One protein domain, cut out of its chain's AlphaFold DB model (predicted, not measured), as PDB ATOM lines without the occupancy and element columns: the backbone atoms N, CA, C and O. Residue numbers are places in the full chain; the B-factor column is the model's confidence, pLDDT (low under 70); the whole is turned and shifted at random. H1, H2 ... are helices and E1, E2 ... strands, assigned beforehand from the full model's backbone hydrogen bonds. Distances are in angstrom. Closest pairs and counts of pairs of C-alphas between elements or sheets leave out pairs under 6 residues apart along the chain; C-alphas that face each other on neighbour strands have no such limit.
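This is residues 9 to 110 of the 214 residues of a protein of Intrasporangiaceae bacterium (UniProt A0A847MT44). A strongly twisted sheet of five strands curls round one helix, H1, while a second helix, H2, packs on H1 with its residues 90 to 97 and sticks out beyond the body with residues 103 to 109. The turn of the E1-E2 hairpin and that of the E4-E5 hairpin lie at opposite ends of the longest axis. The printed part has 102 residues, with five named strands and two named helices in the order E1 E2 E3 H1 E4 E5 H2; the sheet runs E1 E2 E3 E4 E5 and is mixed, and the class is mixed, helices and strands. The whole is only just compact, close to loose, with a radius of gyration of the C-alphas of 14.9 A, and its flat outline spans 49 by 38 by 21 A.

E1, residues 9 to 15, and E2, residues 21 to 30, form an antiparallel hairpin at 155 degrees, with N 12 and O 24 at 2.7 A. E2 bends by 54 degrees at residue 27, and its residues 29 to 30 pair with E3, residues 33 to 41, in a second hairpin, where N 30 and O 33 are 2.8 A apart. E1 E2 E3 are a meander, each strand the antiparallel neighbour of the one before. E3, H1 of residues 44 to 60, and E4 of residues 66 to 74 make a strand-helix-strand unit, two parallel neighbour strands with a helix between, and its crossover is right-handed; N 36 and O 67 are 2.8 A apart. E4 and E5, residues 77 to 85, are an antiparallel hairpin at 157 degrees, with N 68 and O 83 at 2.8 A. H1 is on one face of the sheet, in two layers, helix and sheet; its closest C-alphas to E4 are those of Ser 54 and Ser 66, 5.1 A apart. H2, residues 90 to 109, touches H1 with residues 90 to 97 alone, opposite ways at a steep tilt of 53 degrees; the closest C-alphas, of Ala 59 and Arg 90, are 4.9 A apart. H2 only grazes the sheet, with residues 94 to 101. In H1 and H2 every O i to N i+4 pair is within hydrogen-bond range.

E1 begins at C-alpha 9, (166.089, 116.354, 150.855). E2 is 26.2 A long, E3 21.0 A, E4 23.5 A and E5 24.8 A. H1 measures 24.1 A from C-alpha 44, (177.940, 100.601, 165.153). H2 measures 29.0 A and ends at C-alpha 109, (193.128, 100.455, 147.257).

The C-alphas farthest apart, of Gly 19 and Arg 76, are 49.3 A apart. The printed part has no cut, and its six links are tight. The mean pLDDT of the printed part is 94.7, and no printed residue is under 70.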
ATOM      1  N   VAL A   9     164.716 116.704 151.211       92.25
ATOM      2  CA  VAL A   9     166.089 116.354 150.855       92.25
ATOM      3  C   VAL A   9     166.950 117.611 150.883       92.25
ATOM      4  O   VAL A   9     166.482 118.692 150.537       92.25
ATOM      5  N   LEU A  10     168.208 117.458 151.280       91.94
ATOM      6  CA  LEU A  10     169.203 118.520 151.284       91.94
ATOM      7  C   LEU A  10     170.411 118.082 150.459       91.94
ATOM      8  O   LEU A  10     171.030 117.062 150.765       91.94
ATOM      9  N   ASP A  11     170.760 118.862 149.442       95.25
ATOM     10  CA  ASP A  11     171.981 118.635 148.676       95.25
ATOM     11  C   ASP A  11     173.200 119.167 149.433       95.25
ATOM     12  O   ASP A  11     173.193 120.255 150.011       95.25
ATOM     13  N   ILE A  12     174.254 118.360 149.440       96.69
ATOM     14  CA  ILE A  12     175.542 118.630 150.060       96.69
ATOM     15  C   ILE A  12     176.556 118.817 148.947       96.69
ATOM     16  O   ILE A  12     176.688 117.971 148.061       96.69
ATOM     17  N   ASP A  13     177.290 119.916 149.035       97.44
ATOM     18  CA  ASP A  13     178.378 120.257 148.139       97.44
ATOM     19  C   ASP A  13     179.408 121.070 148.923       97.44
ATOM     20  O   ASP A  13     179.205 122.250 149.215       97.44
ATOM     21  N   VAL A  14     180.470 120.397 149.363       97.69
ATOM     22  CA  VAL A  14     181.491 120.990 150.229       97.69
ATOM     23  C   VAL A  14     182.887 120.657 149.725       97.69
ATOM     24  O   VAL A  14     183.168 119.534 149.299       97.69
ATOM     25  N   GLU A  15     183.771 121.645 149.783       98.19
ATOM     26  CA  GLU A  15     185.204 121.466 149.574       98.19
ATOM     27  C   GLU A  15     185.869 121.133 150.914       98.19
ATOM     28  O   GLU A  15     185.607 121.781 151.930       98.19
ATOM     29  N   LEU A  16     186.687 120.087 150.916       98.25
ATOM     30  CA  LEU A  16     187.428 119.591 152.067       98.25
ATOM     31  C   LEU A  16     188.838 120.206 152.096       98.25
ATOM     32  O   LEU A  16     189.351 120.595 151.045       98.25
ATOM     33  N   PRO A  17     189.503 120.259 153.265       98.25
ATOM     34  CA  PRO A  17     190.854 120.807 153.417       98.25
ATOM     35  C   PRO A  17     191.904 120.263 152.438       98.25
ATOM     36  O   PRO A  17     192.776 121.014 152.007       98.25
ATOM     37  N   SER A  18     191.812 118.991 152.038       97.00
ATOM     38  CA  SER A  18     192.695 118.392 151.025       97.00
ATOM     39  C   SER A  18     192.475 118.903 149.588       97.00
ATOM     40  O   SER A  18     193.190 118.489 148.675       97.00
ATOM     41  N   GLY A  19     191.478 119.764 149.354       96.69
ATOM     42  CA  GLY A  19     191.021 120.193 148.025       96.69
ATOM     43  C   GLY A  19     190.060 119.199 147.363       96.69
ATOM     44  O   GLY A  19     189.622 119.391 146.226       96.69
ATOM     45  N   ARG A  20     189.713 118.107 148.054       96.06
ATOM     46  CA  ARG A  20     188.683 117.176 147.594       96.06
ATOM     47  C   ARG A  20     187.295 117.782 147.737       96.06
ATOM     48  O   ARG A  20     187.013 118.519 148.669       96.06
ATOM     49  N   ARG A  21     186.385 117.386 146.850       97.00
ATOM     50  CA  ARG A  21     184.980 117.794 146.905       97.00
ATOM     51  C   ARG A  21     184.094 116.628 147.333       97.00
ATOM     52  O   ARG A  21     184.201 115.534 146.771       97.00
ATOM     53  N   LEU A  22     183.231 116.864 148.316       96.94
ATOM     54  CA  LEU A  22     182.213 115.926 148.781       96.94
ATOM     55  C   LEU A  22     180.844 116.415 148.311       96.94
ATOM     56  O   LEU A  22     180.374 117.469 148.733       96.94
ATOM     57  N   THR A  23     180.204 115.622 147.455       97.38
ATOM     58  CA  THR A  23     178.872 115.904 146.912       97.38
ATOM     59  C   THR A  23     177.905 114.766 147.215       97.38
ATOM     60  O   THR A  23     178.293 113.597 147.148       97.38
ATOM     61  N   GLY A  24     176.638 115.075 147.470       95.00
ATOM     62  CA  GLY A  24     175.591 114.067 147.632       95.00
ATOM     63  C   GLY A  24     174.287 114.666 148.137       95.00
ATOM     64  O   GLY A  24     174.176 115.874 148.277       95.00
ATOM     65  N   THR A  25     173.315 113.816 148.452       95.44
ATOM     66  CA  THR A  25     172.006 114.254 148.948       95.44
ATOM     67  C   THR A  25     171.706 113.564 150.273       95.44
ATOM     68  O   THR A  25     171.804 112.340 150.391       95.44
ATOM     69  N   VAL A  26     171.328 114.349 151.279       94.00
ATOM     70  CA  VAL A  26     170.837 113.875 152.573       94.00
ATOM     71  C   VAL A  26     169.315 113.861 152.533       94.00
ATOM     72  O   VAL A  26     168.672 114.898 152.423       94.00
ATOM     73  N   SER A  27     168.726 112.674 152.625       90.88
ATOM     74  CA  SER A  27     167.277 112.485 152.717       90.88
ATOM     75  C   SER A  27     166.797 112.405 154.165       90.88
ATOM     76  O   SER A  27     167.562 112.014 155.048       90.88
ATOM     77  N   GLY A  28     165.499 112.614 154.383       88.25
ATOM     78  CA  GLY A  28     164.872 112.371 155.684       88.25
ATOM     79  C   GLY A  28     164.968 113.568 156.622       88.25
ATOM     80  O   GLY A  28     164.909 113.388 157.837       88.25
ATOM     81  N   LEU A  29     165.129 114.767 156.057       92.00
ATOM     82  CA  LEU A  29     164.948 116.011 156.784       92.00
ATOM     83  C   LEU A  29     163.466 116.144 157.142       92.00
ATOM     84  O   LEU A  29     162.620 116.137 156.254       92.00
ATOM     85  N   VAL A  30     163.157 116.202 158.429       89.81
ATOM     86  CA  VAL A  30     161.810 116.393 158.965       89.81
ATOM     87  C   VAL A  30     161.896 117.569 159.922       89.81
ATOM     88  O   VAL A  30     162.537 117.456 160.969       89.81
ATOM     89  N   ASP A  31     161.273 118.684 159.550       87.19
ATOM     90  CA  ASP A  31     161.399 119.961 160.252       87.19
ATOM     91  C   ASP A  31     162.889 120.319 160.470       87.19
ATOM     92  O   ASP A  31     163.650 120.426 159.509       87.19
ATOM     93  N   ASP A  32     163.329 120.427 161.725       88.88
ATOM     94  CA  ASP A  32     164.687 120.831 162.109       88.88
ATOM     95  C   ASP A  32     165.619 119.648 162.460       88.88
ATOM     96  O   ASP A  32     166.594 119.820 163.196       88.88
ATOM     97  N   LEU A  33     165.338 118.423 161.988       93.19
ATOM     98  CA  LEU A  33     166.196 117.247 162.216       93.19
ATOM     99  C   LEU A  33     166.251 116.298 161.016       93.19
ATOM    100  O   LEU A  33     165.301 116.182 160.249       93.19
ATOM    101  N   VAL A  34     167.345 115.548 160.876       95.69
ATOM    102  CA  VAL A  34     167.399 114.411 159.941       95.69
ATOM    103  C   VAL A  34     167.086 113.125 160.691       95.69
ATOM    104  O   VAL A  34     167.809 112.766 161.618       95.69
ATOM    105  N   LEU A  35     166.038 112.407 160.285       95.25
ATOM    106  CA  LEU A  35     165.550 111.215 160.978       95.25
ATOM    107  C   LEU A  35     165.771 109.930 160.174       95.25
ATOM    108  O   LEU A  35     165.284 109.773 159.058       95.25
ATOM    109  N   SER A  36     166.407 108.944 160.806       94.31
ATOM    110  CA  SER A  36     166.482 107.567 160.320       94.31
ATOM    111  C   SER A  36     165.785 106.616 161.293       94.31
ATOM    112  O   SER A  36     166.179 106.502 162.453       94.31
ATOM    113  N   VAL A  37     164.755 105.903 160.833       93.50
ATOM    114  CA  VAL A  37     164.052 104.891 161.638       93.50
ATOM    115  C   VAL A  37     164.346 103.499 161.092       93.50
ATOM    116  O   VAL A  37     164.210 103.248 159.897       93.50
ATOM    117  N   THR A  38     164.731 102.567 161.964       92.56
ATOM    118  CA  THR A  38     164.998 101.174 161.590       92.56
ATOM    119  C   THR A  38     164.299 100.183 162.513       92.56
ATOM    120  O   THR A  38     164.228 100.361 163.725       92.56
ATOM    121  N   TYR A  39     163.832  99.070 161.946       90.12
ATOM    122  CA  TYR A  39     163.323  97.930 162.717       90.12
ATOM    123  C   TYR A  39     164.437  97.031 163.269       90.12
ATOM    124  O   TYR A  39     164.154  96.077 163.990       90.12
ATOM    125  N   SER A  40     165.697  97.302 162.924       88.50
ATOM    126  CA  SER A  40     166.857  96.543 163.398       88.50
ATOM    127  C   SER A  40     167.402  97.092 164.713       88.50
ATOM    128  O   SER A  40     167.049  98.189 165.146       88.50
ATOM    129  N   ASN A  41     168.293  96.329 165.352       91.19
ATOM    130  CA  ASN A  41     169.055  96.859 166.477       91.19
ATOM    131  C   ASN A  41     169.955  98.005 166.000       91.19
ATOM    132  O   ASN A  41     170.696  97.831 165.029       91.19
ATOM    133  N   VAL A  42     169.929  99.136 166.703       92.81
ATOM    134  CA  VAL A  42     170.881 100.228 166.483       92.81
ATOM    135  C   VAL A  42     172.244  99.781 167.015       92.81
ATOM    136  O   VAL A  42     172.414  99.542 168.210       92.81
ATOM    137  N   ARG A  43     173.202  99.598 166.104       91.62
ATOM    138  CA  ARG A  43     174.584  99.173 166.382       91.62
ATOM    139  C   ARG A  43     175.575 100.149 165.741       91.62
ATOM    140  O   ARG A  43     175.180 101.218 165.275       91.62
ATOM    141  N   SER A  44     176.856  99.776 165.700       93.56
ATOM    142  CA  SER A  44     177.940 100.601 165.153       93.56
ATOM    143  C   SER A  44     177.640 101.143 163.753       93.56
ATOM    144  O   SER A  44     177.777 102.335 163.528       93.56
ATOM    145  N   LYS A  45     177.126 100.318 162.829       94.19
ATOM    146  CA  LYS A  45     176.825 100.743 161.446       94.19
ATOM    147  C   LYS A  45     175.753 101.838 161.361       94.19
ATOM    148  O   LYS A  45     175.895 102.769 160.576       94.19
ATOM    149  N   GLN A  46     174.670 101.724 162.133       95.50
ATOM    150  CA  GLN A  46     173.597 102.724 162.139       95.50
ATOM    151  C   GLN A  46     174.058 104.027 162.793       95.50
ATOM    152  O   GLN A  46     173.760 105.102 162.275       95.50
ATOM    153  N   ARG A  47     174.817 103.919 163.892       96.44
ATOM    154  CA  ARG A  47     175.423 105.071 164.569       96.44
ATOM    155  C   ARG A  47     176.397 105.798 163.648       96.44
ATOM    156  O   ARG A  47     176.201 106.981 163.416       96.44
ATOM    157  N   LEU A  48     177.319 105.071 163.008       97.00
ATOM    158  CA  LEU A  48     178.291 105.634 162.065       97.00
ATOM    159  C   LEU A  48     177.617 106.416 160.941       97.00
ATOM    160  O   LEU A  48     178.020 107.531 160.640       97.00
ATOM    161  N   ARG A  49     176.568 105.850 160.329       96.31
ATOM    162  CA  ARG A  49     175.830 106.534 159.259       96.31
ATOM    163  C   ARG A  49     175.210 107.838 159.747       96.31
ATOM    164  O   ARG A  49     175.411 108.860 159.107       96.31
ATOM    165  N   SER A  50     174.497 107.808 160.875       97.00
ATOM    166  CA  SER A  50     173.887 109.015 161.448       97.00
ATOM    167  C   SER A  50     174.942 110.057 161.836       97.00
ATOM    168  O   SER A  50     174.767 111.242 161.561       97.00
ATOM    169  N   TRP A  51     176.073 109.625 162.396       98.12
ATOM    170  CA  TRP A  51     177.183 110.512 162.722       98.12
ATOM    171  C   TRP A  51     177.791 111.168 161.475       98.12
ATOM    172  O   TRP A  51     177.856 112.394 161.418       98.12
ATOM    173  N   ILE A  52     178.126 110.397 160.435       97.81
ATOM    174  CA  ILE A  52     178.641 110.939 159.163       97.81
ATOM    175  C   ILE A  52     177.633 111.905 158.531       97.81
ATOM    176  O   ILE A  52     178.022 112.968 158.051       97.81
ATOM    177  N   THR A  53     176.332 111.593 158.577       97.56
ATOM    178  CA  THR A  53     175.286 112.523 158.133       97.56
ATOM    179  C   THR A  53     175.333 113.833 158.917       97.56
ATOM    180  O   THR A  53     175.310 114.894 158.302       97.56
ATOM    181  N   SER A  54     175.458 113.794 160.248       97.75
ATOM    182  CA  SER A  54     175.571 115.022 161.050       97.75
ATOM    183  C   SER A  54     176.832 115.839 160.745       97.75
ATOM    184  O   SER A  54     176.772 117.065 160.780       97.75
ATOM    185  N   LEU A  55     177.951 115.191 160.398       98.06
ATOM    186  CA  LEU A  55     179.157 115.887 159.942       98.06
ATOM    187  C   LEU A  55     178.931 116.563 158.589       98.06
ATOM    188  O   LEU A  55     179.281 117.725 158.426       98.06
ATOM    189  N   ALA A  56     178.310 115.870 157.629       97.75
ATOM    190  CA  ALA A  56     178.004 116.437 156.315       97.75
ATOM    191  C   ALA A  56     177.077 117.660 156.419       97.75
ATOM    192  O   ALA A  56     177.302 118.664 155.748       97.75
ATOM    193  N   LEU A  57     176.081 117.602 157.311       96.81
ATOM    194  CA  LEU A  57     175.212 118.734 157.639       96.81
ATOM    195  C   LEU A  57     176.026 119.911 158.211       96.81
ATOM    196  O   LEU A  57     175.983 121.018 157.671       96.81
ATOM    197  N   ALA A  58     176.835 119.672 159.244       97.38
ATOM    198  CA  ALA A  58     177.678 120.713 159.837       97.38
ATOM    199  C   ALA A  58     178.650 121.338 158.820       97.38
ATOM    200  O   ALA A  58     178.766 122.562 158.741       97.38
ATOM    201  N   ALA A  59     179.280 120.518 157.976       97.75
ATOM    202  CA  ALA A  59     180.166 120.963 156.905       97.75
ATOM    203  C   ALA A  59     179.440 121.814 155.849       97.75
ATOM    204  O   ALA A  59     180.023 122.764 155.327       97.75
ATOM    205  N   ALA A  60     178.163 121.534 155.571       96.25
ATOM    206  CA  ALA A  60     177.319 122.366 154.714       96.25
ATOM    207  C   ALA A  60     176.874 123.679 155.391       96.25
ATOM    208  O   ALA A  60     176.365 124.576 154.722       96.25
ATOM    209  N   GLY A  61     177.150 123.863 156.688       95.44
ATOM    210  CA  GLY A  61     176.838 125.080 157.444       95.44
ATOM    211  C   GLY A  61     175.490 125.040 158.152       95.44
ATOM    212  O   GLY A  61     174.999 126.084 158.572       95.44
ATOM    213  N   THR A  62     174.894 123.858 158.283       93.62
ATOM    214  CA  THR A  62     173.656 123.663 159.035       93.62
ATOM    215  C   THR A  62     173.938 123.117 160.434       93.62
ATOM    216  O   THR A  62     174.870 122.349 160.655       93.62
ATOM    217  N   THR A  63     173.114 123.518 161.403       92.62
ATOM    218  CA  THR A  63     173.154 123.030 162.791       92.62
ATOM    219  C   THR A  63     172.166 121.888 163.047       92.62
ATOM    220  O   THR A  63     171.968 121.494 164.196       92.62
ATOM    221  N   ILE A  64     171.518 121.380 161.995       94.62
ATOM    222  CA  ILE A  64     170.508 120.322 162.065       94.62
ATOM    223  C   ILE A  64     171.171 119.023 162.558       94.62
ATOM    224  O   ILE A  64     172.118 118.539 161.929       94.62
ATOM    225  N   PRO A  65     170.703 118.425 163.669       96.12
ATOM    226  CA  PRO A  65     171.231 117.159 164.155       96.12
ATOM    227  C   PRO A  65     170.723 115.969 163.329       96.12
ATOM    228  O   PRO A  65     169.638 115.994 162.741       96.12
ATOM    229  N   SER A  66     171.478 114.868 163.355       97.38
ATOM    230  CA  SER A  66     171.029 113.582 162.808       97.38
ATOM    231  C   SER A  66     170.568 112.656 163.927       97.38
ATOM    232  O   SER A  66     171.255 112.481 164.932       97.38
ATOM    233  N   HIS A  67     169.399 112.057 163.747       97.38
ATOM    234  CA  HIS A  67     168.732 111.187 164.699       97.38
ATOM    235  C   HIS A  67     168.567 109.795 164.092       97.38
ATOM    236  O   HIS A  67     168.087 109.643 162.969       97.38
ATOM    237  N   VAL A  68     168.895 108.759 164.862       97.06
ATOM    238  CA  VAL A  68     168.567 107.373 164.526       97.06
ATOM    239  C   VAL A  68     167.754 106.732 165.640       97.06
ATOM    240  O   VAL A  68     168.145 106.750 166.807       97.06
ATOM    241  N   ILE A  69     166.609 106.159 165.274       96.44
ATOM    242  CA  ILE A  69     165.710 105.452 166.184       96.44
ATOM    243  C   ILE A  69     165.566 104.013 165.704       96.44
ATOM    244  O   ILE A  69     165.250 103.747 164.545       96.44
ATOM    245  N   GLY A  70     165.761 103.065 166.609       95.25
ATOM    246  CA  GLY A  70     165.516 101.663 166.317       95.25
ATOM    247  C   GLY A  70     165.470 100.819 167.573       95.25
ATOM    248  O   GLY A  70     165.210 101.315 168.669       95.25
ATOM    249  N   ARG A  71     165.693  99.517 167.424       93.75
ATOM    250  CA  ARG A  71     165.620  98.590 168.555       93.75
ATOM    251  C   ARG A  71     166.913  98.615 169.362       93.75
ATOM    252  O   ARG A  71     168.000  98.794 168.819       93.75
ATOM    253  N   GLU A  72     166.795  98.334 170.649       92.44
ATOM    254  CA  GLU A  72     167.909  97.913 171.491       92.44
ATOM    255  C   GLU A  72     167.620  96.505 171.997       92.44
ATOM    256  O   GLU A  72     166.520  96.216 172.472       92.44
ATOM    257  N   LYS A  73     168.612  95.617 171.929       85.12
ATOM    258  CA  LYS A  73     168.551  94.324 172.608       85.12
ATOM    259  C   LYS A  73     169.618  94.302 173.688       85.12
ATOM    260  O   LYS A  73     170.804  94.201 173.379       85.12
ATOM    261  N   ARG A  74     169.187  94.343 174.947       78.19
ATOM    262  CA  ARG A  74     170.067  94.236 176.113       78.19
ATOM    263  C   ARG A  74     169.687  93.002 176.913       78.19
ATOM    264  O   ARG A  74     168.679  92.973 177.617       78.19
ATOM    265  N   TRP A  75     170.517  91.968 176.805       77.62
ATOM    266  CA  TRP A  75     170.278  90.677 177.449       77.62
ATOM    267  C   TRP A  75     168.882  90.117 177.087       77.62
ATOM    268  O   TRP A  75     168.597  89.936 175.902       77.62
ATOM    269  N   ARG A  76     167.999  89.868 178.067       78.25
ATOM    270  CA  ARG A  76     166.607  89.413 177.852       78.25
ATOM    271  C   ARG A  76     165.594  90.536 177.583       78.25
ATOM    272  O   ARG A  76     164.419  90.240 177.401       78.25
ATOM    273  N   ARG A  77     166.009  91.807 177.562       81.81
ATOM    274  CA  ARG A  77     165.113  92.949 177.318       81.81
ATOM    275  C   ARG A  77     165.271  93.469 175.894       81.81
ATOM    276  O   ARG A  77     166.386  93.616 175.394       81.81
ATOM    277  N   THR A  78     164.135  93.742 175.262       87.62
ATOM    278  CA  THR A  78     164.064  94.520 174.023       87.62
ATOM    279  C   THR A  78     163.477  95.873 174.377       87.62
ATOM    280  O   THR A  78     162.442  95.913 175.037       87.62
ATOM    281  N   GLY A  79     164.134  96.938 173.940       91.75
ATOM    282  CA  GLY A  79     163.665  98.309 174.090       91.75
ATOM    283  C   GLY A  79     163.852  99.094 172.800       91.75
ATOM    284  O   GLY A  79     164.157  98.528 171.739       91.75
ATOM    285  N   GLN A  80     163.689 100.403 172.908       94.19
ATOM    286  CA  GLN A  80     164.009 101.355 171.857       94.19
ATOM    287  C   GLN A  80     165.294 102.102 172.220       94.19
ATOM    288  O   GLN A  80     165.487 102.520 173.362       94.19
ATOM    289  N   LEU A  81     166.163 102.284 171.225       95.94
ATOM    290  CA  LEU A  81     167.305 103.183 171.316       95.94
ATOM    291  C   LEU A  81     167.096 104.334 170.339       95.94
ATOM    292  O   LEU A  81     166.897 104.121 169.141       95.94
ATOM    293  N   HIS A  82     167.173 105.545 170.874       96.94
ATOM    294  CA  HIS A  82     167.258 106.780 170.115       96.94
ATOM    295  C   HIS A  82     168.653 107.369 170.324       96.94
ATOM    296  O   HIS A  82     169.068 107.593 171.459       96.94
ATOM    297  N   VAL A  83     169.381 107.590 169.232       97.44
ATOM    298  CA  VAL A  83     170.690 108.253 169.218       97.44
ATOM    299  C   VAL A  83     170.588 109.545 168.415       97.44
ATOM    300  O   VAL A  83     169.930 109.578 167.375       97.44
ATOM    301  N   CYS A  84     171.233 110.600 168.895       97.75
ATOM    302  CA  CYS A  84     171.373 111.890 168.230       97.75
ATOM    303  C   CYS A  84     172.861 112.236 168.109       97.75
ATOM    304  O   CYS A  84     173.606 112.074 169.078       97.75
ATOM    305  N   HIS A  85     173.256 112.737 166.941       97.94
ATOM    306  CA  HIS A  85     174.590 113.254 166.663       97.94
ATOM    307  C   HIS A  85     174.523 114.722 166.248       97.94
ATOM    308  O   HIS A  85     173.642 115.128 165.481       97.94
ATOM    309  N   GLY A  86     175.504 115.489 166.717       95.06
ATOM    310  CA  GLY A  86     175.620 116.916 166.458       95.06
ATOM    311  C   GLY A  86     174.785 117.786 167.416       95.06
ATOM    312  O   GLY A  86     174.142 117.268 168.342       95.06
ATOM    313  N   PRO A  87     174.781 119.117 167.206       93.75
ATOM    314  CA  PRO A  87     175.525 119.826 166.155       93.75
ATOM    315  C   PRO A  87     177.047 119.737 166.351       93.75
ATOM    316  O   PRO A  87     177.514 119.492 167.461       93.75
ATOM    317  N   HIS A  88     177.801 119.930 165.268       95.88
ATOM    318  CA  HIS A  88     179.269 120.011 165.275       95.88
ATOM    319  C   HIS A  88     179.703 121.397 164.803       95.88
ATOM    320  O   HIS A  88     178.968 122.041 164.051       95.88
ATOM    321  N   ALA A  89     180.891 121.847 165.207       96.62
ATOM    322  CA  ALA A  89     181.510 123.008 164.577       96.62
ATOM    323  C   ALA A  89     181.820 122.688 163.103       96.62
ATOM    324  O   ALA A  89     182.185 121.556 162.769       96.62
ATOM    325  N   ARG A  90     181.636 123.664 162.206       97.44
ATOM    326  CA  ARG A  90     181.786 123.447 160.756       97.44
ATOM    327  C   ARG A  90     183.222 123.059 160.408       97.44
ATOM    328  O   ARG A  90     183.437 122.157 159.604       97.44
ATOM    329  N   GLU A  91     184.182 123.744 161.010       97.81
ATOM    330  CA  GLU A  91     185.616 123.524 160.851       97.81
ATOM    331  C   GLU A  91     186.031 122.109 161.276       97.81
ATOM    332  O   GLU A  91     186.691 121.415 160.502       97.81
ATOM    333  N   ASP A  92     185.558 121.638 162.432       97.69
ATOM    334  CA  ASP A  92     185.824 120.282 162.917       97.69
ATOM    335  C   ASP A  92     185.195 119.238 161.990       97.69
ATOM    336  O   ASP A  92     185.819 118.229 161.662       97.69
ATOM    337  N   ALA A  93     183.970 119.490 161.519       98.12
ATOM    338  CA  ALA A  93     183.287 118.587 160.603       98.12
ATOM    339  C   ALA A  93     184.021 118.445 159.263       98.12
ATOM    340  O   ALA A  93     184.133 117.332 158.750       98.12
ATOM    341  N   LEU A  94     184.548 119.545 158.715       98.56
ATOM    342  CA  LEU A  94     185.347 119.531 157.488       98.56
ATOM    343  C   LEU A  94     186.641 118.733 157.662       98.56
ATOM    344  O   LEU A  94     186.960 117.921 156.795       98.56
ATOM    345  N   LEU A  95     187.346 118.924 158.782       98.25
ATOM    346  CA  LEU A  95     188.555 118.162 159.096       98.25
ATOM    347  C   LEU A  95     188.235 116.672 159.214       98.25
ATOM    348  O   LEU A  95     188.803 115.876 158.480       98.25
ATOM    349  N   ILE A  96     187.268 116.288 160.049       98.38
ATOM    350  CA  ILE A  96     186.920 114.874 160.256       98.38
ATOM    351  C   ILE A  96     186.460 114.211 158.947       98.38
ATOM    352  O   ILE A  96     186.832 113.072 158.670       98.38
ATOM    353  N   LEU A  97     185.660 114.894 158.119       98.56
ATOM    354  CA  LEU A  97     185.239 114.346 156.825       98.56
ATOM    355  C   LEU A  97     186.423 114.109 155.885       98.56
ATOM    356  O   LEU A  97     186.431 113.087 155.205       98.56
ATOM    357  N   ASP A  98     187.412 115.001 155.867       98.44
ATOM    358  CA  ASP A  98     188.646 114.825 155.091       98.44
ATOM    359  C   ASP A  98     189.397 113.555 155.510       98.44
ATOM    360  O   ASP A  98     189.802 112.744 154.678       98.44
ATOM    361  N   GLU A  99     189.479 113.315 156.817       98.00
ATOM    362  CA  GLU A  99     190.123 112.131 157.383       98.00
ATOM    363  C   GLU A  99     189.362 110.839 157.053       98.00
ATOM    364  O   GLU A  99     189.965 109.829 156.693       98.00
ATOM    365  N   LEU A 100     188.028 110.859 157.124       98.25
ATOM    366  CA  LEU A 100     187.196 109.719 156.721       98.25
ATOM    367  C   LEU A 100     187.300 109.435 155.218       98.25
ATOM    368  O   LEU A 100     187.182 108.286 154.783       98.25
ATOM    369  N   VAL A 101     187.509 110.479 154.424       98.12
ATOM    370  CA  VAL A 101     187.710 110.387 152.984       98.12
ATOM    371  C   VAL A 101     189.082 109.778 152.653       98.12
ATOM    372  O   VAL A 101     189.132 108.906 151.784       98.12
ATOM    373  N   ASP A 102     190.147 110.108 153.394       97.50
ATOM    374  CA  ASP A 102     191.442 109.400 153.320       97.50
ATOM    375  C   ASP A 102     191.292 107.907 153.666       97.50
ATOM    376  O   ASP A 102     191.727 107.037 152.907       97.50
ATOM    377  N   VAL A 103     190.575 107.580 154.753       97.69
ATOM    378  CA  VAL A 103     190.288 106.180 155.125       97.69
ATOM    379  C   VAL A 103     189.536 105.452 154.007       97.69
ATOM    380  O   VAL A 103     189.855 104.304 153.685       97.69
ATOM    381  N   ARG A 104     188.553 106.104 153.376       97.19
ATOM    382  CA  ARG A 104     187.829 105.535 152.231       97.19
ATOM    383  C   ARG A 104     188.771 105.240 151.067       97.19
ATOM    384  O   ARG A 104     188.657 104.169 150.480       97.19
ATOM    385  N   ASP A 105     189.654 106.164 150.708       96.88
ATOM    386  CA  ASP A 105     190.548 105.996 149.558       96.88
ATOM    387  C   ASP A 105     191.544 104.849 149.767       96.88
ATOM    388  O   ASP A 105     191.750 104.031 148.864       96.88
ATOM    389  N   ARG A 106     192.073 104.709 150.988       96.81
ATOM    390  CA  ARG A 106     192.875 103.539 151.380       96.81
ATOM    391  C   ARG A 106     192.066 102.244 151.259       96.81
ATOM    392  O   ARG A 106     192.529 101.287 150.647       96.81
ATOM    393  N   GLY A 107     190.817 102.243 151.734       96.12
ATOM    394  CA  GLY A 107     189.893 101.103 151.631       96.12
ATOM    395  C   GLY A 107     189.412 100.760 150.223       96.12
ATOM    396  O   GLY A 107     188.847  99.686 150.021       96.12
ATOM    397  N   LEU A 108     189.626 101.643 149.248       96.50
ATOM    398  CA  LEU A 108     189.423 101.343 147.831       96.50
ATOM    399  C   LEU A 108     190.676 100.780 147.154       96.50
ATOM    400  O   LEU A 108     190.565 100.222 146.064       96.50
ATOM    401  N   SER A 109     191.841 100.918 147.786       96.25
ATOM    402  CA  SER A 109     193.128 100.455 147.257       96.25
ATOM    403  C   SER A 109     193.533  99.094 147.829       96.25
ATOM    404  O   SER A 109     194.188  98.307 147.150       96.25
ATOM    405  N   GLU A 110     193.113  98.789 149.057       94.44
ATOM    406  CA  GLU A 110     193.350  97.506 149.720       94.44
ATOM    407  C   GLU A 110     192.240  97.170 150.729       94.44
ATOM    408  O   GLU A 110     191.393  97.997 151.075       94.44
TER     409      GLU A 110